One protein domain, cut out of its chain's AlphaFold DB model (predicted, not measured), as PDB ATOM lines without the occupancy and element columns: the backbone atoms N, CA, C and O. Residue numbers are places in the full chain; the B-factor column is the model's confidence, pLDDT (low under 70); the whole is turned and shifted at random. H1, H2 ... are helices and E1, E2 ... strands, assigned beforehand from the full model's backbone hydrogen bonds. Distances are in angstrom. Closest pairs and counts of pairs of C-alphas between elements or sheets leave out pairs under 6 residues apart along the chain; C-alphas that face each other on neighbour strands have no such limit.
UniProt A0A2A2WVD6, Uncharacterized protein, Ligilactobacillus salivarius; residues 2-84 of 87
ATOM      1  N   SER A   2     -44.620  11.126  -2.224       82.69
ATOM      2  CA  SER A   2     -44.687  12.183  -1.206       82.69
ATOM      3  C   SER A   2     -43.611  11.975  -0.135       82.69
ATOM      4  O   SER A   2     -43.163  10.851   0.087       82.69
ATOM      5  N   TRP A   3     -43.224  13.041   0.572       81.56
ATOM      6  CA  TRP A   3     -42.263  12.940   1.679       81.56
ATOM      7  C   TRP A   3     -42.714  11.946   2.759       81.56
ATOM      8  O   TRP A   3     -41.915  11.166   3.265       81.56
ATOM      9  N   LEU A   4     -44.015  11.924   3.068       84.00
ATOM     10  CA  LEU A   4     -44.577  10.983   4.036       84.00
ATOM     11  C   LEU A   4     -44.446   9.531   3.558       84.00
ATOM     12  O   LEU A   4     -44.063   8.669   4.343       84.00
ATOM     13  N   GLU A   5     -44.736   9.256   2.284       82.75
ATOM     14  CA  GLU A   5     -44.559   7.919   1.706       82.75
ATOM     15  C   GLU A   5     -43.086   7.501   1.717       82.75
ATOM     16  O   GLU A   5     -42.790   6.372   2.093       82.75
ATOM     17  N   PHE A   6     -42.169   8.415   1.393       83.25
ATOM     18  CA  PHE A   6     -40.727   8.171   1.435       83.25
ATOM     19  C   PHE A   6     -40.249   7.778   2.842       83.25
ATOM     20  O   PHE A   6     -39.659   6.712   3.021       83.25
ATOM     21  N   VAL A   7     -40.586   8.577   3.860       82.25
ATOM     22  CA  VAL A   7     -40.245   8.279   5.262       82.25
ATOM     23  C   VAL A   7     -40.853   6.943   5.701       82.25
ATOM     24  O   VAL A   7     -40.176   6.133   6.331       82.25
ATOM     25  N   THR A   8     -42.103   6.677   5.310       82.38
ATOM     26  CA  THR A   8     -42.815   5.430   5.632       82.38
ATOM     27  C   THR A   8     -42.156   4.205   4.989       82.38
ATOM     28  O   THR A   8     -42.084   3.143   5.605       82.38
ATOM     29  N   VAL A   9     -41.665   4.320   3.750       82.38
ATOM     30  CA  VAL A   9     -40.946   3.239   3.059       82.38
ATOM     31  C   VAL A   9     -39.629   2.933   3.767       82.38
ATOM     32  O   VAL A   9     -39.354   1.762   4.025       82.38
ATOM     33  N   LEU A  10     -38.855   3.956   4.143       81.12
ATOM     34  CA  LEU A  10     -37.611   3.771   4.897       81.12
ATOM     35  C   LEU A  10     -37.856   3.119   6.265       81.12
ATOM     36  O   LEU A  10     -37.135   2.197   6.652       81.12
ATOM     37  N   GLU A  11     -38.900   3.559   6.974       80.88
ATOM     38  CA  GLU A  11     -39.322   2.971   8.249       80.88
ATOM     39  C   GLU A  11     -39.696   1.491   8.099       80.88
ATOM     40  O   GLU A  11     -39.189   0.646   8.838       80.88
ATOM     41  N   ASN A  12     -40.529   1.158   7.110       80.12
ATOM     42  CA  ASN A  12     -40.997  -0.212   6.887       80.12
ATOM     43  C   ASN A  12     -39.901  -1.152   6.375       80.12
ATOM     44  O   ASN A  12     -39.898  -2.334   6.715       80.12
ATOM     45  N   ALA A  13     -38.974  -0.646   5.562       74.38
ATOM     46  CA  ALA A  13     -37.848  -1.427   5.064       74.38
ATOM     47  C   ALA A  13     -36.784  -1.676   6.150       74.38
ATOM     48  O   ALA A  13     -35.884  -2.490   5.944       74.38
ATOM     49  N   ASN A  14     -36.875  -0.987   7.299       70.00
ATOM     50  CA  ASN A  14     -35.823  -0.922   8.317       70.00
ATOM     51  C   ASN A  14     -34.452  -0.565   7.707       70.00
ATOM     52  O   ASN A  14     -33.400  -1.003   8.180       70.00
ATOM     53  N   VAL A  15     -34.477   0.215   6.623       70.62
ATOM     54  CA  VAL A  15     -33.292   0.714   5.932       70.62
ATOM     55  C   VAL A  15     -32.994   2.082   6.524       70.62
ATOM     56  O   VAL A  15     -33.760   3.034   6.372       70.62
ATOM     57  N   GLY A  16     -31.897   2.159   7.275       71.44
ATOM     58  CA  GLY A  16     -31.356   3.431   7.732       71.44
ATOM     59  C   GLY A  16     -30.686   4.177   6.582       71.44
ATOM     60  O   GLY A  16     -30.164   3.559   5.656       71.44
ATOM     61  N   ILE A  17     -30.668   5.503   6.674       79.19
ATOM     62  CA  ILE A  17     -29.844   6.343   5.809       79.19
ATOM     63  C   ILE A  17     -28.412   6.340   6.353       79.19
ATOM     64  O   ILE A  17     -28.196   6.606   7.539       79.19
ATOM     65  N   ASN A  18     -27.444   6.030   5.498       83.38
ATOM     66  CA  ASN A  18     -26.014   6.019   5.788       83.38
ATOM     67  C   ASN A  18     -25.214   6.519   4.572       83.38
ATOM     68  O   ASN A  18     -25.785   6.824   3.534       83.38
ATOM     69  N   GLU A  19     -23.894   6.623   4.702       79.19
ATOM     70  CA  GLU A  19     -23.010   7.115   3.633       79.19
ATOM     71  C   GLU A  19     -23.055   6.252   2.359       79.19
ATOM     72  O   GLU A  19     -22.899   6.786   1.266       79.19
ATOM     73  N   ASP A  20     -23.340   4.952   2.475       82.12
ATOM     74  CA  ASP A  20     -23.357   4.030   1.333       82.12
ATOM     75  C   ASP A  20     -24.608   4.184   0.455       82.12
ATOM     76  O   ASP A  20     -24.548   3.923  -0.745       82.12
ATOM     77  N   ASN A  21     -25.745   4.578   1.040       83.06
ATOM     78  CA  ASN A  21     -27.030   4.661   0.336       83.06
ATOM     79  C   ASN A  21     -27.605   6.075   0.234       83.06
ATOM     80  O   ASN A  21     -28.629   6.265  -0.413       83.06
ATOM     81  N   ILE A  22     -26.969   7.077   0.845       82.38
ATOM     82  CA  ILE A  22     -27.510   8.436   0.877       82.38
ATOM     83  C   ILE A  22     -27.724   9.019  -0.522       82.38
ATOM     84  O   ILE A  22     -28.713   9.714  -0.743       82.38
ATOM     85  N   CYS A  23     -26.850   8.676  -1.471       82.06
ATOM     86  CA  CYS A  23     -26.954   9.111  -2.859       82.06
ATOM     87  C   CYS A  23     -28.231   8.607  -3.549       82.06
ATOM     88  O   CYS A  23     -28.697   9.237  -4.490       82.06
ATOM     89  N   GLU A  24     -28.830   7.508  -3.077       85.12
ATOM     90  CA  GLU A  24     -30.113   7.011  -3.593       85.12
ATOM     91  C   GLU A  24     -31.300   7.883  -3.158       85.12
ATOM     92  O   GLU A  24     -32.393   7.722  -3.691       85.12
ATOM     93  N   TYR A  25     -31.093   8.780  -2.188       85.44
ATOM     94  CA  TYR A  25     -32.132   9.593  -1.553       85.44
ATOM     95  C   TYR A  25     -31.910  11.105  -1.711       85.44
ATOM     96  O   TYR A  25     -32.675  11.899  -1.158       85.44
ATOM     97  N   GLU A  26     -30.852  11.527  -2.413       84.38
ATOM     98  CA  GLU A  26     -30.508  12.945  -2.580       84.38
ATOM     99  C   GLU A  26     -31.629  13.730  -3.268       84.38
ATOM    100  O   GLU A  26     -31.945  14.839  -2.837       84.38
ATOM    101  N   ASP A  27     -32.283  13.137  -4.270       87.62
ATOM    102  CA  ASP A  27     -33.390  13.762  -4.996       87.62
ATOM    103  C   ASP A  27     -34.615  13.967  -4.092       87.62
ATOM    104  O   ASP A  27     -35.225  15.040  -4.089       87.62
ATOM    105  N   GLU A  28     -34.996  12.974  -3.287       89.06
ATOM    106  CA  GLU A  28     -36.100  13.092  -2.331       89.06
ATOM    107  C   GLU A  28     -35.806  14.135  -1.248       89.06
ATOM    108  O   GLU A  28     -36.688  14.929  -0.903       89.06
ATOM    109  N   ILE A  29     -34.571  14.168  -0.738       89.06
ATOM    110  CA  ILE A  29     -34.121  15.172   0.232       89.06
ATOM    111  C   ILE A  29     -34.159  16.565  -0.402       89.06
ATOM    112  O   ILE A  29     -34.684  17.498   0.209       89.06
ATOM    113  N   PHE A  30     -33.672  16.711  -1.636       90.44
ATOM    114  CA  PHE A  30     -33.698  17.974  -2.366       90.44
ATOM    115  C   PHE A  30     -35.113  18.478  -2.605       90.44
ATOM    116  O   PHE A  30     -35.423  19.616  -2.258       90.44
ATOM    117  N   ASN A  31     -35.999  17.619  -3.100       90.31
ATOM    118  CA  ASN A  31     -37.397  17.970  -3.320       90.31
ATOM    119  C   ASN A  31     -38.093  18.397  -2.020       90.31
ATOM    120  O   ASN A  31     -38.902  19.326  -2.028       90.31
ATOM    121  N   HIS A  32     -37.773  17.756  -0.892       90.81
ATOM    122  CA  HIS A  32     -38.298  18.160   0.408       90.81
ATOM    123  C   HIS A  32     -37.794  19.541   0.838       90.81
ATOM    124  O   HIS A  32     -38.599  20.369   1.268       90.81
ATOM    125  N   VAL A  33     -36.493  19.808   0.709       92.06
ATOM    126  CA  VAL A  33     -35.920  21.120   1.036       92.06
ATOM    127  C   VAL A  33     -36.503  22.200   0.132       92.06
ATOM    128  O   VAL A  33     -36.948  23.220   0.643       92.06
ATOM    129  N   LEU A  34     -36.589  21.955  -1.177       91.81
ATOM    130  CA  LEU A  34     -37.182  22.874  -2.149       91.81
ATOM    131  C   LEU A  34     -38.636  23.215  -1.803       91.81
ATOM    132  O   LEU A  34     -39.007  24.385  -1.791       91.81
ATOM    133  N   ALA A  35     -39.452  22.216  -1.458       90.00
ATOM    134  CA  ALA A  35     -40.858  22.423  -1.108       90.00
ATOM    135  C   ALA A  35     -41.072  23.208   0.200       90.00
ATOM    136  O   ALA A  35     -42.155  23.753   0.407       90.00
ATOM    137  N   ASN A  36     -40.072  23.248   1.087       89.62
ATOM    138  CA  ASN A  36     -40.138  23.927   2.387       89.62
ATOM    139  C   ASN A  36     -39.196  25.139   2.474       89.62
ATOM    140  O   ASN A  36     -39.004  25.689   3.559       89.62
ATOM    141  N   PHE A  37     -38.586  25.539   1.358       91.44
ATOM    142  CA  PHE A  37     -37.630  26.631   1.329       91.44
ATOM    143  C   PHE A  37     -38.333  27.988   1.455       91.44
ATOM    144  O   PHE A  37     -39.312  28.267   0.763       91.44
ATOM    145  N   ASP A  38     -37.805  28.852   2.323       89.06
ATOM    146  CA  ASP A  38     -38.260  30.234   2.460       89.06
ATOM    147  C   ASP A  38     -37.561  31.119   1.416       89.06
ATOM    148  O   ASP A  38     -36.388  31.475   1.545       89.06
ATOM    149  N   ASN A  39     -38.295  31.506   0.373       84.69
ATOM    150  CA  ASN A  39     -37.777  32.331  -0.721       84.69
ATOM    151  C   ASN A  39     -37.440  33.782  -0.316       84.69
ATOM    152  O   ASN A  39     -36.999  34.577  -1.148       84.69
ATOM    153  N   THR A  40     -37.604  34.154   0.958       88.12
ATOM    154  CA  THR A  40     -37.122  35.438   1.480       88.12
ATOM    155  C   THR A  40     -35.625  35.432   1.788       88.12
ATOM    156  O   THR A  40     -35.036  36.501   1.992       88.12
ATOM    157  N   PHE A  41     -34.975  34.260   1.793       89.38
ATOM    158  CA  PHE A  41     -33.537  34.188   2.007       89.38
ATOM    159  C   PHE A  41     -32.758  34.912   0.890       89.38
ATOM    160  O   PHE A  41     -32.994  34.671  -0.300       89.38
ATOM    161  N   PRO A  42     -31.780  35.769   1.246       90.44
ATOM    162  CA  PRO A  42     -30.915  36.427   0.277       90.44
ATOM    163  C   PRO A  42     -30.073  35.434  -0.529       90.44
ATOM    164  O   PRO A  42     -29.460  34.516   0.025       90.44
ATOM    165  N   LYS A  43     -29.941  35.694  -1.833       92.88
ATOM    166  CA  LYS A  43     -29.006  34.983  -2.712       92.88
ATOM    167  C   LYS A  43     -27.575  35.026  -2.166       92.88
ATOM    168  O   LYS A  43     -27.084  36.080  -1.765       92.88
ATOM    169  N   GLY A  44     -26.875  33.897  -2.264       89.81
ATOM    170  CA  GLY A  44     -25.456  33.766  -1.927       89.81
ATOM    171  C   GLY A  44     -25.190  33.444  -0.460       89.81
ATOM    172  O   GLY A  44     -24.032  33.263  -0.088       89.81
ATOM    173  N   ILE A  45     -26.235  33.345   0.366       94.56
ATOM    174  CA  ILE A  45     -26.112  32.836   1.731       94.56
ATOM    175  C   ILE A  45     -25.998  31.314   1.697       94.56
ATOM    176  O   ILE A  45     -26.603  30.647   0.864       94.56
ATOM    177  N   LEU A  46     -25.205  30.780   2.618       95.31
ATOM    178  CA  LEU A  46     -25.094  29.355   2.875       95.31
ATOM    179  C   LEU A  46     -25.982  29.007   4.070       95.31
ATOM    180  O   LEU A  46     -25.819  29.594   5.142       95.31
ATOM    181  N   ILE A  47     -26.922  28.086   3.884       94.44
ATOM    182  CA  ILE A  47     -27.823  27.626   4.941       94.44
ATOM    183  C   ILE A  47     -27.351  26.261   5.415       94.44
ATOM    184  O   ILE A  47     -27.098  25.374   4.606       94.44
ATOM    185  N   GLN A  48     -27.259  26.104   6.734       94.88
ATOM    186  CA  GLN A  48     -27.056  24.821   7.394       94.88
ATOM    187  C   GLN A  48     -28.288  24.500   8.235       94.88
ATOM    188  O   GLN A  48     -28.733  25.340   9.020       94.88
ATOM    189  N   GLN A  49     -28.834  23.295   8.083       93.12
ATOM    190  CA  GLN A  49     -30.010  22.857   8.836       93.12
ATOM    191  C   GLN A  49     -29.949  21.373   9.201       93.12
ATOM    192  O   GLN A  49     -29.290  20.575   8.533       93.12
ATOM    193  N   GLU A  50     -30.665  21.008  10.267       92.81
ATOM    194  CA  GLU A  50     -30.875  19.618  10.677       92.81
ATOM    195  C   GLU A  50     -32.201  19.111  10.091       92.81
ATOM    196  O   GLU A  50     -33.254  19.718  10.289       92.81
ATOM    197  N   LEU A  51     -32.151  17.985   9.383       89.06
ATOM    198  CA  LEU A  51     -33.305  17.215   8.931       89.06
ATOM    199  C   LEU A  51     -33.370  15.908   9.715       89.06
ATOM    200  O   LEU A  51     -32.354  15.252   9.929       89.06
ATOM    201  N   VAL A  52     -34.572  15.498  10.114       86.00
ATOM    202  CA  VAL A  52     -34.783  14.207  10.777       86.00
ATOM    203  C   VAL A  52     -35.614  13.311   9.869       86.00
ATOM    204  O   VAL A  52     -36.763  13.627   9.572       86.00
ATOM    205  N   ILE A  53     -35.039  12.184   9.450       82.62
ATOM    206  CA  ILE A  53     -35.668  11.195   8.565       82.62
ATOM    207  C   ILE A  53     -35.574   9.832   9.246       82.62
ATOM    208  O   ILE A  53     -34.473   9.356   9.485       82.62
ATOM    209  N   ASN A  54     -36.700   9.197   9.586       77.94
ATOM    210  CA  ASN A  54     -36.712   7.867  10.221       77.94
ATOM    211  C   ASN A  54     -35.723   7.751  11.414       77.94
ATOM    212  O   ASN A  54     -34.857   6.880  11.464       77.94
ATOM    213  N   LYS A  55     -35.793   8.695  12.368       79.31
ATOM    214  CA  LYS A  55     -34.883   8.810  13.537       79.31
ATOM    215  C   LYS A  55     -33.404   9.065  13.200       79.31
ATOM    216  O   LYS A  55     -32.607   9.209  14.126       79.31
ATOM    217  N   ILE A  56     -33.043   9.159  11.923       83.56
ATOM    218  CA  ILE A  56     -31.725   9.581  11.461       83.56
ATOM    219  C   ILE A  56     -31.687  11.101  11.428       83.56
ATOM    220  O   ILE A  56     -32.568  11.740  10.855       83.56
ATOM    221  N   LYS A  57     -30.655  11.681  12.035       88.88
ATOM    222  CA  LYS A  57     -30.373  13.113  11.946       88.88
ATOM    223  C   LYS A  57     -29.395  13.373  10.815       88.88
ATOM    224  O   LYS A  57     -28.272  12.876  10.860       88.88
ATOM    225  N   LEU A  58     -29.811  14.158   9.837       90.44
ATOM    226  CA  LEU A  58     -28.969  14.650   8.762       90.44
ATOM    227  C   LEU A  58     -28.656  16.115   9.023       90.44
ATOM    228  O   LEU A  58     -29.562  16.931   9.157       90.44
ATOM    229  N   GLU A  59     -27.378  16.456   9.067       92.50
ATOM    230  CA  GLU A  59     -26.965  17.847   8.936       92.50
ATOM    231  C   GLU A  59     -26.678  18.105   7.470       92.50
ATOM    232  O   GLU A  59     -25.824  17.438   6.880       92.50
ATOM    233  N   ILE A  60     -27.388  19.063   6.892       92.94
ATOM    234  CA  ILE A  60     -27.241  19.426   5.492       92.94
ATOM    235  C   ILE A  60     -26.828  20.882   5.348       92.94
ATOM    236  O   ILE A  60     -27.084  21.715   6.219       92.94
ATOM    237  N   GLU A  61     -26.202  21.177   4.222       94.44
ATOM    238  CA  GLU A  61     -25.763  22.500   3.825       94.44
ATOM    239  C   GLU A  61     -26.123  22.737   2.365       94.44
ATOM    240  O   GLU A  61     -25.882  21.877   1.521       94.44
ATOM    241  N   PHE A  62     -26.673  23.903   2.050       94.44
ATOM    242  CA  PHE A  62     -26.916  24.293   0.666       94.44
ATOM    243  C   PHE A  62     -26.800  25.809   0.491       94.44
ATOM    244  O   PHE A  62     -27.139  26.579   1.398       94.44
ATOM    245  N   PRO A  63     -26.298  26.275  -0.664       96.00
ATOM    246  CA  PRO A  63     -26.292  27.690  -0.991       96.00
ATOM    247  C   PRO A  63     -27.680  28.135  -1.453       96.00
ATOM    248  O   PRO A  63     -28.391  27.387  -2.118       96.00
ATOM    249  N   VAL A  64     -28.038  29.383  -1.181       96.31
ATOM    250  CA  VAL A  64     -29.215  30.026  -1.770       96.31
ATOM    251  C   VAL A  64     -28.838  30.577  -3.138       96.31
ATOM    252  O   VAL A  64     -27.958  31.440  -3.255       96.31
ATOM    253  N   ILE A  65     -29.504  30.093  -4.180       94.94
ATOM    254  CA  ILE A  65     -29.273  30.503  -5.566       94.94
ATOM    255  C   ILE A  65     -30.450  31.330  -6.093       94.94
ATOM    256  O   ILE A  65     -31.492  31.451  -5.455       94.94
ATOM    257  N   GLN A  66     -30.244  31.967  -7.245       94.88
ATOM    258  CA  GLN A  66     -31.313  32.652  -7.967       94.88
ATOM    259  C   GLN A  66     -31.974  31.641  -8.900       94.88
ATOM    260  O   GLN A  66     -31.310  31.199  -9.837       94.88
ATOM    261  N   GLY A  67     -33.241  31.325  -8.649       88.06
ATOM    262  CA  GLY A  67     -34.095  30.594  -9.575       88.06
ATOM    263  C   GLY A  67     -34.686  31.518 -10.643       88.06
ATOM    264  O   GLY A  67     -34.301  32.685 -10.776       88.06
ATOM    265  N   GLU A  68     -35.640  30.997 -11.414       87.31
ATOM    266  CA  GLU A  68     -36.255  31.718 -12.540       87.31
ATOM    267  C   GLU A  68     -37.071  32.944 -12.094       87.31
ATOM    268  O   GLU A  68     -37.023  33.989 -12.744       87.31
ATOM    269  N   PHE A  69     -37.771  32.830 -10.963       87.00
ATOM    270  CA  PHE A  69     -38.648  33.882 -10.436       87.00
ATOM    271  C   PHE A  69     -38.200  34.378  -9.054       87.00
ATOM    272  O   PHE A  69     -38.141  35.587  -8.841       87.00
ATOM    273  N   ASP A  70     -37.787  33.463  -8.169       90.38
ATOM    274  CA  ASP A  70     -37.411  33.740  -6.777       90.38
ATOM    275  C   ASP A  70     -36.061  33.088  -6.412       90.38
ATOM    276  O   ASP A  70     -35.374  32.533  -7.274       90.38
ATOM    277  N   THR A  71     -35.646  33.161  -5.143       93.25
ATOM    278  CA  THR A  71     -34.517  32.361  -4.646       93.25
ATOM    279  C   THR A  71     -34.937  30.924  -4.349       93.25
ATOM    280  O   THR A  71     -36.087  30.648  -4.009       93.25
ATOM    281  N   GLU A  72     -33.987  30.002  -4.474       94.75
ATOM    282  CA  GLU A  72     -34.202  28.567  -4.273       94.75
ATOM    283  C   GLU A  72     -32.949  27.914  -3.653       94.75
ATOM    284  O   GLU A  72     -31.856  28.502  -3.700       94.75
ATOM    285  N   PRO A  73     -33.066  26.723  -3.041       94.75
ATOM    286  CA  PRO A  73     -31.911  25.974  -2.576       94.75
ATOM    287  C   PRO A  73     -31.110  25.442  -3.771       94.75
ATOM    288  O   PRO A  73     -31.660  24.860  -4.701       94.75
ATOM    289  N   GLY A  74     -29.794  25.628  -3.738       92.44
ATOM    290  CA  GLY A  74     -28.867  24.972  -4.656       92.44
ATOM    291  C   GLY A  74     -28.554  23.537  -4.227       92.44
ATOM    292  O   GLY A  74     -29.209  22.975  -3.351       92.44
ATOM    293  N   ASN A  75     -27.510  22.955  -4.824       90.88
ATOM    294  CA  ASN A  75     -27.096  21.584  -4.525       90.88
ATOM    295  C   ASN A  75     -26.899  21.369  -3.021       90.88
ATOM    296  O   ASN A  75     -26.121  22.078  -2.374       90.88
ATOM    297  N   ILE A  76     -27.586  20.357  -2.498       90.56
ATOM    298  CA  ILE A  76     -27.484  19.968  -1.100       90.56
ATOM    299  C   ILE A  76     -26.223  19.150  -0.904       90.56
ATOM    300  O   ILE A  76     -25.940  18.204  -1.632       90.56
ATOM    301  N   LYS A  77     -25.484  19.512   0.135       89.69
ATOM    302  CA  LYS A  77     -24.387  18.736   0.674       89.69
ATOM    303  C   LYS A  77     -24.791  18.179   2.024       89.69
ATOM    304  O   LYS A  77     -25.266  18.906   2.893       89.69
ATOM    305  N   ILE A  78     -24.541  16.897   2.228       88.75
ATOM    306  CA  ILE A  78     -24.805  16.237   3.501       88.75
ATOM    307  C   ILE A  78     -23.506  16.257   4.297       88.75
ATOM    308  O   ILE A  78     -22.482  15.739   3.865       88.75
ATOM    309  N   LEU A  79     -23.528  16.943   5.435       89.81
ATOM    310  CA  LEU A  79     -22.360  17.157   6.283       89.81
ATOM    311  C   LEU A  79     -22.191  16.032   7.303       89.81
ATOM    312  O   LEU A  79     -21.066  15.586   7.552       89.81
ATOM    313  N   ARG A  80     -23.290  15.610   7.938       90.44
ATOM    314  CA  ARG A  80     -23.278  14.577   8.980       90.44
ATOM    315  C   ARG A  80     -24.522  13.697   8.938       90.44
ATOM    316  O   ARG A  80     -25.611  14.186   8.659       90.44
ATOM    317  N   ILE A  81     -24.355  12.433   9.319       88.75
ATOM    318  CA  ILE A  81     -25.423  11.453   9.549       88.75
ATOM    319  C   ILE A  81     -25.292  10.948  10.989       88.75
ATOM    320  O   ILE A  81     -24.268  10.383  11.369       88.75
ATOM    321  N   ASN A  82     -26.309  11.170  11.822       87.06
ATOM    322  CA  ASN A  82     -26.306  10.849  13.256       87.06
ATOM    323  C   ASN A  82     -25.078  11.392  14.011       87.06
ATOM    324  O   ASN A  82     -24.547  10.742  14.909       87.06
ATOM    325  N   GLY A  83     -24.609  12.583  13.629       84.00
ATOM    326  CA  GLY A  83     -23.423  13.220  14.211       84.00
ATOM    327  C   GLY A  83     -22.083  12.716  13.662       84.00
ATOM    328  O   GLY A  83     -21.050  13.325  13.948       84.00
ATOM    329  N   ASN A  84     -22.075  11.674  12.828       84.50
ATOM    330  CA  ASN A  84     -20.879  11.215  12.124       84.50
ATOM    331  C   ASN A  84     -20.694  12.034  10.847       84.50
ATOM    332  O   ASN A  84     -21.643  12.191  10.084       84.50
TER     333      ASN A  84
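What this domain is: This is residues 2 to 84 of the 87 residues of an uncharacterized protein of Ligilactobacillus salivarius (UniProt A0A2A2WVD6). A strongly twisted sheet, built on the long strand E2, curls round helix H2, while H1 lies toward one end of the domain and only grazes the sheet near Ile 53 of E1. E1 and E4 lie on either side of E2, and short E3 pairs with its residues 64 to 66. The printed part has 83 residues, with two named helices, H1 and then H2, followed along the chain by four named strands; the class is mixed, helices and strands, and in the branched sheet E2 is the antiparallel neighbour of E1, of E3 and of E4. It is compact, with a radius of gyration of the C-alphas of 13.3 A and spans of 39 by 27 by 17 A.

Where its parts are: Find C-alpha 3 at (-42.263, 12.940, 1.679); from there H1 runs to residue 13, 15.4 A. Next come H2, residues 26 to 35, 14.1 A, and E1, residues 46 to 53, 21.8 A. E2, residues 56 to 66, begins at C-alpha 56 (-31.725, 9.581, 11.461) and covers 30.2 A. E3 is residues 71 to 73, 7.2 A; E4, residues 77 to 81, 11.5 A, ends at C-alpha 81 (-25.423, 11.453, 9.549).

How they stand to each other: E1, E2 and E3 form a meander, each strand the antiparallel neighbour of the one before. Look at N 49 and O 60 for E1 and E2, 3.0 A, at N 65 and O 72 for E2 and E3, 2.9 A, and at N 61 and O 77 for E2 and E4, 2.8 A. H2 is on the sheet; its closest C-alpha pair with E3 is Leu 34 and Pro 73, 6.1 A. H1 and H2, a helical hairpin, only just touch, with 3 pairs of C-alphas within 8 A, closest at Trp 3 and His 32, 6.7 A. In H1 and H2 every O i to N i+4 pair is within hydrogen-bond range.

The domain as a whole: The two C-alphas farthest apart are Asn 14 and Phe 69, 39.6 A. The printed part has no cut, the link from H1 to H2 is long, and no printed residue is under 70 in pLDDT.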